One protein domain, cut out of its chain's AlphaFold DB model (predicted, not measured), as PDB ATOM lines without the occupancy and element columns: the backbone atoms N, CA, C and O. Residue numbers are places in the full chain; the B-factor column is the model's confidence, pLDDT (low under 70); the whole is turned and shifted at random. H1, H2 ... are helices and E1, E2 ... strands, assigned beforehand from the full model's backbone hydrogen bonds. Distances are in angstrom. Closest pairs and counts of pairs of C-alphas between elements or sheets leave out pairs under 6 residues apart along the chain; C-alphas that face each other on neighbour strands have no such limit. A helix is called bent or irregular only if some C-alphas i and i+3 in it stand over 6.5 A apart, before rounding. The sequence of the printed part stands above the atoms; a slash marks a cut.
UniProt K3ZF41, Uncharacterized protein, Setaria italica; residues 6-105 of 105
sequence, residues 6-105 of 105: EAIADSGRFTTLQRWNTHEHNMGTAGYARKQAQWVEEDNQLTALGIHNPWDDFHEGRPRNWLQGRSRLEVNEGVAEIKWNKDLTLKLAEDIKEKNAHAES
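This is residues 6 to 105 of the 105 residues of an uncharacterized protein of Setaria italica (UniProt K3ZF41). A small strand hairpin, E1 and E2, and the short helix H3 form the middle of a loose body, with the long helix H2 along one side and H4 on the other. Residues 6 to 21, including H1, stick out as a free arm that makes the length. The printed part has 100 residues, in the order H1, H2, H3, E1, E2, H4, and is mostly helix; the sheet E1 - E2 is antiparallel. It is loose, with a radius of gyration of the C-alphas of 16.6 A, and spans 57 by 34 by 23 A.

Start at the hairpin of E1, residues 71 to 76, and E2, residues 79 to 84: N 74 and O 81 are within hydrogen-bond range at 2.9 A. H2, residues 28 to 49, is near E1. With residues 32 to 39 alone, H2 only just touches H3, residues 62 to 68, with 3 pairs of C-alphas within 8 A; the closest, Gln 36 and Asn 65, are 7.6 A apart. Their lines are about perpendicular, at 81 degrees. H4, residues 87 to 103, is close to but not clearly touching H3; their closest C-alphas, Leu 67 and Ala 93, are 7.3 A apart. H1, residues 6 to 19, is apart from H2. Every O i to N i+4 pair is within hydrogen-bond range in H1, H3 and H4, and 14 of 18 in H2.

Find C-alpha 6 at (251.225, 316.340, 367.932), where H1 begins its 20.3 A. H2 measures 28.0 A and is irregular, C-alphas 29 and 32 lying 9.4 A apart, with a kink of 66 degrees near residue 35. H3 measures 9.9 A, E1 15.6 A and E2 16.0 A. H4 runs 24.5 A to C-alpha 103 at (221.940, 349.020, 387.355).

Look to Glu 6 and Gly 50 for the C-alphas farthest apart, 57.4 A. The printed part has no cut; the link from H2 to H3, residues 50 to 61, is long. Residues 102 to 105 have pLDDT under 70.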
ATOM      1  N   GLU A   6     252.589 315.803 367.924       82.88
ATOM      2  CA  GLU A   6     251.225 316.340 367.932       82.88
ATOM      3  C   GLU A   6     250.523 316.124 369.284       82.88
ATOM      4  O   GLU A   6     249.960 317.066 369.839       82.88
ATOM      5  N   ALA A   7     250.635 314.930 369.880       83.88
ATOM      6  CA  ALA A   7     250.060 314.641 371.197       83.88
ATOM      7  C   ALA A   7     250.709 315.481 372.313       83.88
ATOM      8  O   ALA A   7     250.025 315.957 373.225       83.88
ATOM      9  N   ILE A   8     252.020 315.724 372.221       85.88
ATOM     10  CA  ILE A   8     252.743 316.590 373.161       85.88
ATOM     11  C   ILE A   8     252.262 318.042 373.024       85.88
ATOM     12  O   ILE A   8     251.961 318.682 374.034       85.88
ATOM     13  N   ALA A   9     252.131 318.556 371.798       83.50
ATOM     14  CA  ALA A   9     251.639 319.911 371.552       83.50
ATOM     15  C   ALA A   9     250.202 320.108 372.070       83.50
ATOM     16  O   ALA A   9     249.922 321.093 372.764       83.50
ATOM     17  N   ASP A  10     249.313 319.147 371.811       86.19
ATOM     18  CA  ASP A  10     247.935 319.190 372.304       86.19
ATOM     19  C   ASP A  10     247.879 319.118 373.835       86.19
ATOM     20  O   ASP A  10     247.191 319.926 374.467       86.19
ATOM     21  N   SER A  11     248.660 318.237 374.470       85.06
ATOM     22  CA  SER A  11     248.722 318.169 375.938       85.06
ATOM     23  C   SER A  11     249.194 319.490 376.570       85.06
ATOM     24  O   SER A  11     248.637 319.934 377.584       85.06
ATOM     25  N   GLY A  12     250.147 320.184 375.939       89.12
ATOM     26  CA  GLY A  12     250.605 321.509 376.362       89.12
ATOM     27  C   GLY A  12     249.509 322.576 376.258       89.12
ATOM     28  O   GLY A  12     249.325 323.386 377.180       89.12
ATOM     29  N   ARG A  13     248.719 322.543 375.176       88.94
ATOM     30  CA  ARG A  13     247.562 323.429 374.980       88.94
ATOM     31  C   ARG A  13     246.505 323.209 376.061       88.94
ATOM     32  O   ARG A  13     246.066 324.177 376.684       88.94
ATOM     33  N   PHE A  14     246.128 321.960 376.333       86.69
ATOM     34  CA  PHE A  14     245.137 321.641 377.365       86.69
ATOM     35  C   PHE A  14     245.622 321.995 378.774       86.69
ATOM     36  O   PHE A  14     244.857 322.562 379.554       86.69
ATOM     37  N   THR A  15     246.904 321.772 379.077       89.00
ATOM     38  CA  THR A  15     247.513 322.185 380.354       89.00
ATOM     39  C   THR A  15     247.419 323.697 380.552       89.00
ATOM     40  O   THR A  15     247.093 324.178 381.638       89.00
ATOM     41  N   THR A  16     247.673 324.471 379.495       90.25
ATOM     42  CA  THR A  16     247.573 325.936 379.544       90.25
ATOM     43  C   THR A  16     246.136 326.382 379.792       90.25
ATOM     44  O   THR A  16     245.904 327.188 380.689       90.25
ATOM     45  N   LEU A  17     245.168 325.813 379.067       87.12
ATOM     46  CA  LEU A  17     243.745 326.103 379.268       87.12
ATOM     47  C   LEU A  17     243.280 325.757 380.689       87.12
ATOM     48  O   LEU A  17     242.536 326.522 381.298       87.12
ATOM     49  N   GLN A  18     243.751 324.640 381.249       84.69
ATOM     50  CA  GLN A  18     243.403 324.231 382.608       84.69
ATOM     51  C   GLN A  18     243.876 325.242 383.657       84.69
ATOM     52  O   GLN A  18     243.136 325.532 384.595       84.69
ATOM     53  N   ARG A  19     245.071 325.829 383.492       86.12
ATOM     54  CA  ARG A  19     245.611 326.839 384.425       86.12
ATOM     55  C   ARG A  19     244.736 328.086 384.540       86.12
ATOM     56  O   ARG A  19     244.804 328.781 385.546       86.12
ATOM     57  N   TRP A  20     243.931 328.376 383.521       84.06
ATOM     58  CA  TRP A  20     243.060 329.549 383.491       84.06
ATOM     59  C   TRP A  20     241.734 329.286 384.219       84.06
ATOM     60  O   TRP A  20     240.972 330.213 384.484       84.06
ATOM     61  N   ASN A  21     241.454 328.031 384.584       82.06
ATOM     62  CA  ASN A  21     240.279 327.654 385.355       82.06
ATOM     63  C   ASN A  21     240.548 327.829 386.859       82.06
ATOM     64  O   ASN A  21     240.801 326.875 387.589       82.06
ATOM     65  N   THR A  22     240.520 329.080 387.313       84.38
ATOM     66  CA  THR A  22     240.803 329.475 388.705       84.38
ATOM     67  C   THR A  22     239.615 329.289 389.654       84.38
ATOM     68  O   THR A  22     239.777 329.351 390.874       84.38
ATOM     69  N   HIS A  23     238.420 329.041 389.112       85.44
ATOM     70  CA  HIS A  23     237.174 328.941 389.866       85.44
ATOM     71  C   HIS A  23     236.653 327.500 389.894       85.44
ATOM     72  O   HIS A  23     235.904 327.080 389.005       85.44
ATOM     73  N   GLU A  24     237.020 326.764 390.944       84.56
ATOM     74  CA  GLU A  24     236.631 325.365 391.151       84.56
ATOM     75  C   GLU A  24     235.107 325.184 391.208       84.56
ATOM     76  O   GLU A  24     234.408 325.836 391.991       84.56
ATOM     77  N   HIS A  25     234.597 324.251 390.402       84.94
ATOM     78  CA  HIS A  25     233.175 323.919 390.330       84.94
ATOM     79  C   HIS A  25     232.864 322.577 391.010       84.94
ATOM     80  O   HIS A  25     233.707 321.689 391.080       84.94
ATOM     81  N   ASN A  26     231.625 322.400 391.473       83.50
ATOM     82  CA  ASN A  26     231.146 321.207 392.187       83.50
ATOM     83  C   ASN A  26     230.091 320.402 391.397       83.50
ATOM     84  O   ASN A  26     229.288 319.661 391.967       83.50
ATOM     85  N   MET A  27     230.083 320.547 390.070       84.25
ATOM     86  CA  MET A  27     229.081 319.916 389.201       84.25
ATOM     87  C   MET A  27     229.274 318.402 389.020       84.25
ATOM     88  O   MET A  27     228.303 317.698 388.743       84.25
ATOM     89  N   GLY A  28     230.502 317.888 389.172       82.56
ATOM     90  CA  GLY A  28     230.826 316.487 388.878       82.56
ATOM     91  C   GLY A  28     230.418 316.074 387.455       82.56
ATOM     92  O   GLY A  28     230.360 316.902 386.548       82.56
ATOM     93  N   THR A  29     230.080 314.797 387.264       83.69
ATOM     94  CA  THR A  29     229.552 314.253 385.992       83.69
ATOM     95  C   THR A  29     228.096 314.636 385.717       83.69
ATOM     96  O   THR A  29     227.590 314.408 384.625       83.69
ATOM     97  N   ALA A  30     227.412 315.214 386.705       83.56
ATOM     98  CA  ALA A  30     225.993 315.536 386.640       83.56
ATOM     99  C   ALA A  30     225.691 316.724 385.704       83.56
ATOM    100  O   ALA A  30     224.598 316.806 385.141       83.56
ATOM    101  N   GLY A  31     226.661 317.630 385.536       87.62
ATOM    102  CA  GLY A  31     226.512 318.842 384.733       87.62
ATOM    103  C   GLY A  31     225.410 319.779 385.243       87.62
ATOM    104  O   GLY A  31     224.869 319.609 386.336       87.62
ATOM    105  N   TYR A  32     225.067 320.783 384.434       87.44
ATOM    106  CA  TYR A  32     224.076 321.796 384.809       87.44
ATOM    107  C   TYR A  32     222.645 321.261 384.872       87.44
ATOM    108  O   TYR A  32     221.916 321.639 385.777       87.44
ATOM    109  N   ALA A  33     222.246 320.366 383.964       86.56
ATOM    110  CA  ALA A  33     220.860 319.896 383.887       86.56
ATOM    111  C   ALA A  33     220.400 319.230 385.194       86.56
ATOM    112  O   ALA A  33     219.347 319.556 385.735       86.56
ATOM    113  N   ARG A  34     221.224 318.337 385.750       87.88
ATOM    114  CA  ARG A  34     220.906 317.666 387.015       87.88
ATOM    115  C   ARG A  34     221.079 318.591 388.220       87.88
ATOM    116  O   ARG A  34     220.333 318.470 389.184       87.88
ATOM    117  N   LYS A  35     222.052 319.506 388.171       91.12
ATOM    118  CA  LYS A  35     222.287 320.479 389.244       91.12
ATOM    119  C   LYS A  35     221.169 321.505 389.367       91.12
ATOM    120  O   LYS A  35     220.784 321.805 390.484       91.12
ATOM    121  N   GLN A  36     220.586 321.955 388.260       91.50
ATOM    122  CA  GLN A  36     219.432 322.853 388.291       91.50
ATOM    123  C   GLN A  36     218.245 322.228 389.023       91.50
ATOM    124  O   GLN A  36     217.660 322.880 389.875       91.50
ATOM    125  N   ALA A  37     217.932 320.955 388.759       91.25
ATOM    126  CA  ALA A  37     216.871 320.263 389.490       91.25
ATOM    127  C   ALA A  37     217.156 320.194 391.002       91.25
ATOM    128  O   ALA A  37     216.247 320.376 391.803       91.25
ATOM    129  N   GLN A  38     218.420 319.977 391.386       92.06
ATOM    130  CA  GLN A  38     218.840 320.013 392.788       92.06
ATOM    131  C   GLN A  38     218.648 321.411 393.399       92.06
ATOM    132  O   GLN A  38     218.068 321.519 394.471       92.06
ATOM    133  N   TRP A  39     219.075 322.469 392.709       92.75
ATOM    134  CA  TRP A  39     218.953 323.842 393.203       92.75
ATOM    135  C   TRP A  39     217.498 324.292 393.344       92.75
ATOM    136  O   TRP A  39     217.163 324.953 394.316       92.75
ATOM    137  N   VAL A  40     216.622 323.884 392.422       93.06
ATOM    138  CA  VAL A  40     215.177 324.145 392.524       93.06
ATOM    139  C   VAL A  40     214.578 323.461 393.754       93.06
ATOM    140  O   VAL A  40     213.758 324.051 394.450       93.06
ATOM    141  N   GLU A  41     214.988 322.226 394.049       93.50
ATOM    142  CA  GLU A  41     214.566 321.527 395.267       93.50
ATOM    143  C   GLU A  41     215.071 322.246 396.530       93.50
ATOM    144  O   GLU A  41     214.301 322.439 397.467       93.50
ATOM    145  N   GLU A  42     216.327 322.700 396.547       93.38
ATOM    146  CA  GLU A  42     216.891 323.484 397.655       93.38
ATOM    147  C   GLU A  42     216.111 324.794 397.882       93.38
ATOM    148  O   GLU A  42     215.730 325.093 399.013       93.38
ATOM    149  N   ASP A  43     215.788 325.536 396.818       92.75
ATOM    150  CA  ASP A  43     214.980 326.762 396.894       92.75
ATOM    151  C   ASP A  43     213.558 326.486 397.432       92.75
ATOM    152  O   ASP A  43     213.036 327.231 398.269       92.75
ATOM    153  N   ASN A  44     212.933 325.385 396.996       93.69
ATOM    154  CA  ASN A  44     211.624 324.955 397.497       93.69
ATOM    155  C   ASN A  44     211.678 324.592 398.987       93.69
ATOM    156  O   ASN A  44     210.759 324.925 399.736       93.69
ATOM    157  N   GLN A  45     212.752 323.934 399.431       93.56
ATOM    158  CA  GLN A  45     212.956 323.588 400.837       93.56
ATOM    159  C   GLN A  45     213.115 324.836 401.706       93.56
ATOM    160  O   GLN A  45     212.483 324.921 402.758       93.56
ATOM    161  N   LEU A  46     213.892 325.825 401.257       93.31
ATOM    162  CA  LEU A  46     214.009 327.110 401.952       93.31
ATOM    163  C   LEU A  46     212.651 327.805 402.079       93.31
ATOM    164  O   LEU A  46     212.270 328.227 403.171       93.31
ATOM    165  N   THR A  47     211.885 327.830 400.986       92.69
ATOM    166  CA  THR A  47     210.538 328.412 400.953       92.69
ATOM    167  C   THR A  47     209.598 327.705 401.932       92.69
ATOM    168  O   THR A  47     208.886 328.360 402.691       92.69
ATOM    169  N   ALA A  48     209.620 326.370 401.971       92.88
ATOM    170  CA  ALA A  48     208.805 325.575 402.888       92.88
ATOM    171  C   ALA A  48     209.172 325.801 404.366       92.88
ATOM    172  O   ALA A  48     208.303 325.733 405.234       92.88
ATOM    173  N   LEU A  49     210.446 326.086 404.650       91.62
ATOM    174  CA  LEU A  49     210.940 326.414 405.989       91.62
ATOM    175  C   LEU A  49     210.730 327.892 406.366       91.62
ATOM    176  O   LEU A  49     210.988 328.262 407.510       91.62
ATOM    177  N   GLY A  50     210.270 328.735 405.434       92.12
ATOM    178  CA  GLY A  50     210.151 330.182 405.636       92.12
ATOM    179  C   GLY A  50     211.503 330.890 405.775       92.12
ATOM    180  O   GLY A  50     211.569 331.978 406.344       92.12
ATOM    181  N   ILE A  51     212.579 330.266 405.291       93.31
ATOM    182  CA  ILE A  51     213.938 330.802 405.341       93.31
ATOM    183  C   ILE A  51     214.170 331.635 404.081       93.31
ATOM    184  O   ILE A  51     213.843 331.207 402.975       93.31
ATOM    185  N   HIS A  52     214.752 332.822 404.247       92.50
ATOM    186  CA  HIS A  52     215.130 333.660 403.115       92.50
ATOM    187  C   HIS A  52     216.202 332.976 402.257       92.50
ATOM    188  O   HIS A  52     217.165 332.413 402.785       92.50
ATOM    189  N   ASN A  53     216.047 333.044 400.936       92.88
ATOM    190  CA  ASN A  53     216.982 332.445 400.006       92.88
ATOM    191  C   ASN A  53     218.082 333.442 399.609       92.88
ATOM    192  O   ASN A  53     217.800 334.399 398.892       92.88
ATOM    193  N   PRO A  54     219.355 333.200 399.973       92.00
ATOM    194  CA  PRO A  54     220.454 334.109 399.637       92.00
ATOM    195  C   PRO A  54     220.714 334.214 398.126       92.00
ATOM    196  O   PRO A  54     221.499 335.056 397.684       92.00
ATOM    197  N   TRP A  55     220.101 333.345 397.317       92.31
ATOM    198  CA  TRP A  55     220.156 333.437 395.865       92.31
ATOM    199  C   TRP A  55     219.217 334.487 395.263       92.31
ATOM    200  O   TRP A  55     219.437 334.847 394.107       92.31
ATOM    201  N   ASP A  56     218.234 334.989 396.017       90.19
ATOM    202  CA  ASP A  56     217.338 336.070 395.577       90.19
ATOM    203  C   ASP A  56     218.089 337.399 395.374       90.19
ATOM    204  O   ASP A  56     217.659 338.243 394.594       90.19
ATOM    205  N   ASP A  57     219.265 337.557 395.991       88.50
ATOM    206  CA  ASP A  57     220.156 338.710 395.792       88.50
ATOM    207  C   ASP A  57     220.812 338.756 394.395       88.50
ATOM    208  O   ASP A  57     221.546 339.693 394.069       88.50
ATOM    209  N   PHE A  58     220.638 337.716 393.576       89.31
ATOM    210  CA  PHE A  58     221.246 337.610 392.255       89.31
ATOM    211  C   PHE A  58     220.174 337.492 391.176       89.31
ATOM    212  O   PHE A  58     219.248 336.692 391.294       89.31
ATOM    213  N   HIS A  59     220.359 338.198 390.054       85.69
ATOM    214  CA  HIS A  59     219.476 338.029 388.901       85.69
ATOM    215  C   HIS A  59     219.417 336.572 388.436       85.69
ATOM    216  O   HIS A  59     220.435 335.875 388.307       85.69
ATOM    217  N   GLU A  60     218.201 336.139 388.122       86.00
ATOM    218  CA  GLU A  60     217.938 334.810 387.603       86.00
ATOM    219  C   GLU A  60     218.676 334.547 386.280       86.00
ATOM    220  O   GLU A  60     218.966 335.438 385.478       86.00
ATOM    221  N   GLY A  61     218.978 333.272 386.032       86.62
ATOM    222  CA  GLY A  61     219.566 332.812 384.778       86.62
ATOM    223  C   GLY A  61     221.043 332.435 384.878       86.62
ATOM    224  O   GLY A  61     221.499 331.790 385.825       86.62
ATOM    225  N   ARG A  62     221.802 332.742 383.819       85.94
ATOM    226  CA  ARG A  62     223.151 332.185 383.614       85.94
ATOM    227  C   ARG A  62     224.173 332.591 384.691       85.94
ATOM    228  O   ARG A  62     224.928 331.701 385.090       85.94
ATOM    229  N   PRO A  63     224.229 333.850 385.169       88.06
ATOM    230  CA  PRO A  63     225.176 334.249 386.213       88.06
ATOM    231  C   PRO A  63     224.941 333.499 387.530       88.06
ATOM    232  O   PRO A  63     225.878 332.906 388.064       88.06
ATOM    233  N   ARG A  64     223.683 333.419 387.988       91.50
ATOM    234  CA  ARG A  64     223.290 332.663 389.186       91.50
ATOM    235  C   ARG A  64     223.672 331.186 389.082       91.50
ATOM    236  O   ARG A  64     224.372 330.677 389.951       91.50
ATOM    237  N   ASN A  65     223.339 330.524 387.970       91.56
ATOM    238  CA  ASN A  65     223.717 329.123 387.745       91.56
ATOM    239  C   ASN A  65     225.242 328.913 387.775       91.56
ATOM    240  O   ASN A  65     225.741 327.897 388.265       91.56
ATOM    241  N   TRP A  66     226.010 329.858 387.223       91.44
ATOM    242  CA  TRP A  66     227.471 329.779 387.221       91.44
ATOM    243  C   TRP A  66     228.055 329.860 388.638       91.44
ATOM    244  O   TRP A  66     229.000 329.119 388.932       91.44
ATOM    245  N   LEU A  67     227.470 330.709 389.490       93.06
ATOM    246  CA  LEU A  67     227.822 330.868 390.902       93.06
ATOM    247  C   LEU A  67     227.411 329.646 391.734       93.06
ATOM    248  O   LEU A  67     228.249 329.104 392.450       93.06
ATOM    249  N   GLN A  68     226.180 329.153 391.569       92.94
ATOM    250  CA  GLN A  68     225.678 327.945 392.241       92.94
ATOM    251  C   GLN A  68     226.544 326.714 391.945       92.94
ATOM    252  O   GLN A  68     226.821 325.898 392.820       92.94
ATOM    253  N   GLY A  69     227.066 326.601 390.719       92.56
ATOM    254  CA  GLY A  69     228.012 325.545 390.348       92.56
ATOM    255  C   GLY A  69     229.379 325.632 391.038       92.56
ATOM    256  O   GLY A  69     230.216 324.758 390.812       92.56
ATOM    257  N   ARG A  70     229.651 326.682 391.819       93.75
ATOM    258  CA  ARG A  70     230.939 326.981 392.480       93.75
ATOM    259  C   ARG A  70     230.784 327.291 393.967       93.75
ATOM    260  O   ARG A  70     231.718 327.786 394.604       93.75
ATOM    261  N   SER A  71     229.622 326.972 394.515       93.31
ATOM    262  CA  SER A  71     229.293 327.170 395.915       93.31
ATOM    263  C   SER A  71     228.442 326.026 396.439       93.31
ATOM    264  O   SER A  71     228.004 325.145 395.698       93.31
ATOM    265  N   ARG A  72     228.230 326.017 397.747       92.12
ATOM    266  CA  ARG A  72     227.285 325.139 398.425       92.12
ATOM    267  C   ARG A  72     226.351 325.999 399.252       92.12
ATOM    268  O   ARG A  72     226.798 326.981 399.837       92.12
ATOM    269  N   LEU A  73     225.085 325.620 399.287       92.94
ATOM    270  CA  LEU A  73     224.127 326.194 400.212       92.94
ATOM    271  C   LEU A  73     224.239 325.428 401.536       92.94
ATOM    272  O   LEU A  73     224.180 324.198 401.547       92.94
ATOM    273  N   GLU A  74     224.458 326.139 402.636       92.44
ATOM    274  CA  GLU A  74     224.416 325.580 403.987       92.44
ATOM    275  C   GLU A  74     223.281 326.268 404.751       92.44
ATOM    276  O   GLU A  74     223.143 327.487 404.696       92.44
ATOM    277  N   VAL A  75     222.449 325.485 405.438       90.88
ATOM    278  CA  VAL A  75     221.365 326.003 406.279       90.88
ATOM    279  C   VAL A  75     221.724 325.717 407.729       90.88
ATOM    280  O   VAL A  75     221.759 324.556 408.135       90.88
ATOM    281  N   ASN A  76     221.994 326.767 408.501       88.81
ATOM    282  CA  ASN A  76     222.365 326.691 409.912       88.81
ATOM    283  C   ASN A  76     221.385 327.526 410.736       88.81
ATOM    284  O   ASN A  76     221.161 328.691 410.432       88.81
ATOM    285  N   GLU A  77     220.782 326.931 411.769       86.00
ATOM    286  CA  GLU A  77     219.918 327.642 412.736       86.00
ATOM    287  C   GLU A  77     218.790 328.490 412.102       86.00
ATOM    288  O   GLU A  77     218.367 329.500 412.656       86.00
ATOM    289  N   GLY A  78     218.270 328.072 410.941       86.81
ATOM    290  CA  GLY A  78     217.216 328.802 410.223       86.81
ATOM    291  C   GLY A  78     217.720 329.927 409.314       86.81
ATOM    292  O   GLY A  78     216.912 330.681 408.777       86.81
ATOM    293  N   VAL A  79     219.032 330.032 409.108       89.50
ATOM    294  CA  VAL A  79     219.668 330.965 408.174       89.50
ATOM    295  C   VAL A  79     220.329 330.168 407.053       89.50
ATOM    296  O   VAL A  79     221.048 329.202 407.306       89.50
ATOM    297  N   ALA A  80     220.063 330.555 405.809       92.94
ATOM    298  CA  ALA A  80     220.689 329.967 404.634       92.94
ATOM    299  C   ALA A  80     221.862 330.838 404.168       92.94
ATOM    300  O   ALA A  80     221.703 332.033 403.926       92.94
ATOM    301  N   GLU A  81     223.034 330.229 404.017       93.44
ATOM    302  CA  GLU A  81     224.275 330.906 403.648       93.44
ATOM    303  C   GLU A  81     224.943 330.228 402.448       93.44
ATOM    304  O   GLU A  81     224.920 329.004 402.286       93.44
ATOM    305  N   ILE A  82     225.574 331.038 401.593       94.44
ATOM    306  CA  ILE A  82     226.324 330.548 400.436       94.44
ATOM    307  C   ILE A  82     227.791 330.387 400.822       94.44
ATOM    308  O   ILE A  82     228.514 331.359 401.038       94.44
ATOM    309  N   LYS A  83     228.265 329.145 400.810       94.19
ATOM    310  CA  LYS A  83     229.669 328.808 401.015       94.19
ATOM    311  C   LYS A  83     230.400 328.672 399.693       94.19
ATOM    312  O   LYS A  83     230.141 327.759 398.907       94.19
ATOM    313  N   TRP A  84     231.348 329.567 399.457       93.50
ATOM    314  CA  TRP A  84     232.129 329.611 398.224       93.50
ATOM    315  C   TRP A  84     233.308 328.637 398.257       93.50
ATOM    316  O   TRP A  84     234.017 328.538 399.255       93.50
ATOM    317  N   ASN A  85     233.572 327.955 397.137       88.81
ATOM    318  CA  ASN A  85     234.726 327.050 397.032       88.81
ATOM    319  C   ASN A  85     236.072 327.803 397.049       88.81
ATOM    320  O   ASN A  85     237.094 327.252 397.455       88.81
ATOM    321  N   LYS A  86     236.088 329.055 396.570       91.94
ATOM    322  CA  LYS A  86     237.270 329.928 396.503       91.94
ATOM    323  C   LYS A  86     236.900 331.362 396.850       91.94
ATOM    324  O   LYS A  86     235.859 331.851 396.422       91.94
ATOM    325  N   ASP A  87     237.840 332.052 397.488       90.94
ATOM    326  CA  ASP A  87     237.778 333.488 397.787       90.94
ATOM    327  C   ASP A  87     237.591 334.351 396.524       90.94
ATOM    328  O   ASP A  87     236.816 335.300 396.511       90.94
ATOM    329  N   LEU A  88     238.220 333.963 395.407       90.50
ATOM    330  CA  LEU A  88     238.041 334.650 394.121       90.50
ATOM    331  C   LEU A  88     236.594 334.594 393.612       90.50
ATOM    332  O   LEU A  88     236.143 335.520 392.945       90.50
ATOM    333  N   THR A  89     235.871 333.510 393.898       90.50
ATOM    334  CA  THR A  89     234.461 333.380 393.509       90.50
ATOM    335  C   THR A  89     233.568 334.232 394.406       90.50
ATOM    336  O   THR A  89     232.631 334.830 393.892       90.50
ATOM    337  N   LEU A  90     233.884 334.337 395.704       92.88
ATOM    338  CA  LEU A  90     233.205 335.252 396.628       92.88
ATOM    339  C   LEU A  90     233.339 336.703 396.148       92.88
ATOM    340  O   LEU A  90     232.327 337.351 395.913       92.88
ATOM    341  N   LYS A  91     234.568 337.163 395.882       92.25
ATOM    342  CA  LYS A  91     234.824 338.528 395.387       92.25
ATOM    343  C   LYS A  91     234.054 338.850 394.110       92.25
ATOM    344  O   LYS A  91     233.522 339.944 393.963       92.25
ATOM    345  N   LEU A  92     233.985 337.894 393.181       91.12
ATOM    346  CA  LEU A  92     233.205 338.059 391.956       91.12
ATOM    347  C   LEU A  92     231.698 338.116 392.240       91.12
ATOM    348  O   LEU A  92     230.991 338.882 391.599       91.12
ATOM    349  N   ALA A  93     231.198 337.311 393.179       91.31
ATOM    350  CA  ALA A  93     229.795 337.349 393.573       91.31
ATOM    351  C   ALA A  93     229.421 338.703 394.197       91.31
ATOM    352  O   ALA A  93     228.369 339.245 393.869       91.31
ATOM    353  N   GLU A  94     230.288 339.267 395.039       91.56
ATOM    354  CA  GLU A  94     230.107 340.600 395.627       91.56
ATOM    355  C   GLU A  94     230.109 341.703 394.558       91.56
ATOM    356  O   GLU A  94     229.197 342.525 394.536       91.56
ATOM    357  N   ASP A  95     231.054 341.669 393.611       90.00
ATOM    358  CA  ASP A  95     231.097 342.602 392.473       90.00
ATOM    359  C   ASP A  95     229.833 342.507 391.595       90.00
ATOM    360  O   ASP A  95     229.308 343.525 391.143       90.00
ATOM    361  N   ILE A  96     229.295 341.296 391.393       87.88
ATOM    362  CA  ILE A  96     228.020 341.099 390.689       87.88
ATOM    363  C   ILE A  96     226.867 341.739 391.472       87.88
ATOM    364  O   ILE A  96     226.050 342.426 390.864       87.88
ATOM    365  N   LYS A  97     226.797 341.550 392.799       85.88
ATOM    366  CA  LYS A  97     225.758 342.177 393.636       85.88
ATOM    367  C   LYS A  97     225.824 343.704 393.560       85.88
ATOM    368  O   LYS A  97     224.801 344.344 393.342       85.88
ATOM    369  N   GLU A  98     227.019 344.278 393.685       84.88
ATOM    370  CA  GLU A  98     227.228 345.729 393.626       84.88
ATOM    371  C   GLU A  98     226.812 346.306 392.264       84.88
ATOM    372  O   GLU A  98     226.071 347.287 392.190       84.88
ATOM    373  N   LYS A  99     227.214 345.658 391.165       82.75
ATOM    374  CA  LYS A  99     226.834 346.087 389.810       82.75
ATOM    375  C   LYS A  99     225.338 345.989 389.550       82.75
ATOM    376  O   LYS A  99     224.806 346.853 388.857       82.75
ATOM    377  N   ASN A 100     224.669 344.978 390.099       75.50
ATOM    378  CA  ASN A 100     223.219 344.851 389.982       75.50
ATOM    379  C   ASN A 100     222.514 345.996 390.725       75.50
ATOM    380  O   ASN A 100     221.680 346.673 390.131       75.50
ATOM    381  N   ALA A 101     222.932 346.303 391.958       72.31
ATOM    382  CA  ALA A 101     222.368 347.411 392.734       72.31
ATOM    383  C   ALA A 101     222.522 348.775 392.031       72.31
ATOM    384  O   ALA A 101     221.642 349.630 392.122       72.31
ATOM    385  N   HIS A 102     223.620 348.975 391.295       68.31
ATOM    386  CA  HIS A 102     223.844 350.186 390.503       68.31
ATOM    387  C   HIS A 102     223.082 350.227 389.173       68.31
ATOM    388  O   HIS A 102     222.855 351.317 388.657       68.31
ATOM    389  N   ALA A 103     222.706 349.081 388.601       61.72
ATOM    390  CA  ALA A 103     221.940 349.020 387.355       61.72
ATOM    391  C   ALA A 103     220.439 349.302 387.558       61.72
ATOM    392  O   ALA A 103     219.744 349.618 386.593       61.72
ATOM    393  N   GLU A 104     219.951 349.194 388.795       57.03
ATOM    394  CA  GLU A 104     218.557 349.448 389.183       57.03
ATOM    395  C   GLU A 104     218.313 350.876 389.736       57.03
ATOM    396  O   GLU A 104     217.199 351.172 390.169       57.03
ATOM    397  N   SER A 105     219.324 351.766 389.710       47.06
ATOM    398  CA  SER A 105     219.231 353.211 390.042       47.06
ATOM    399  C   SER A 105     219.198 354.102 388.802       47.06
ATOM    400  O   SER A 105     218.468 355.119 388.841       47.06
TER     401      SER A 105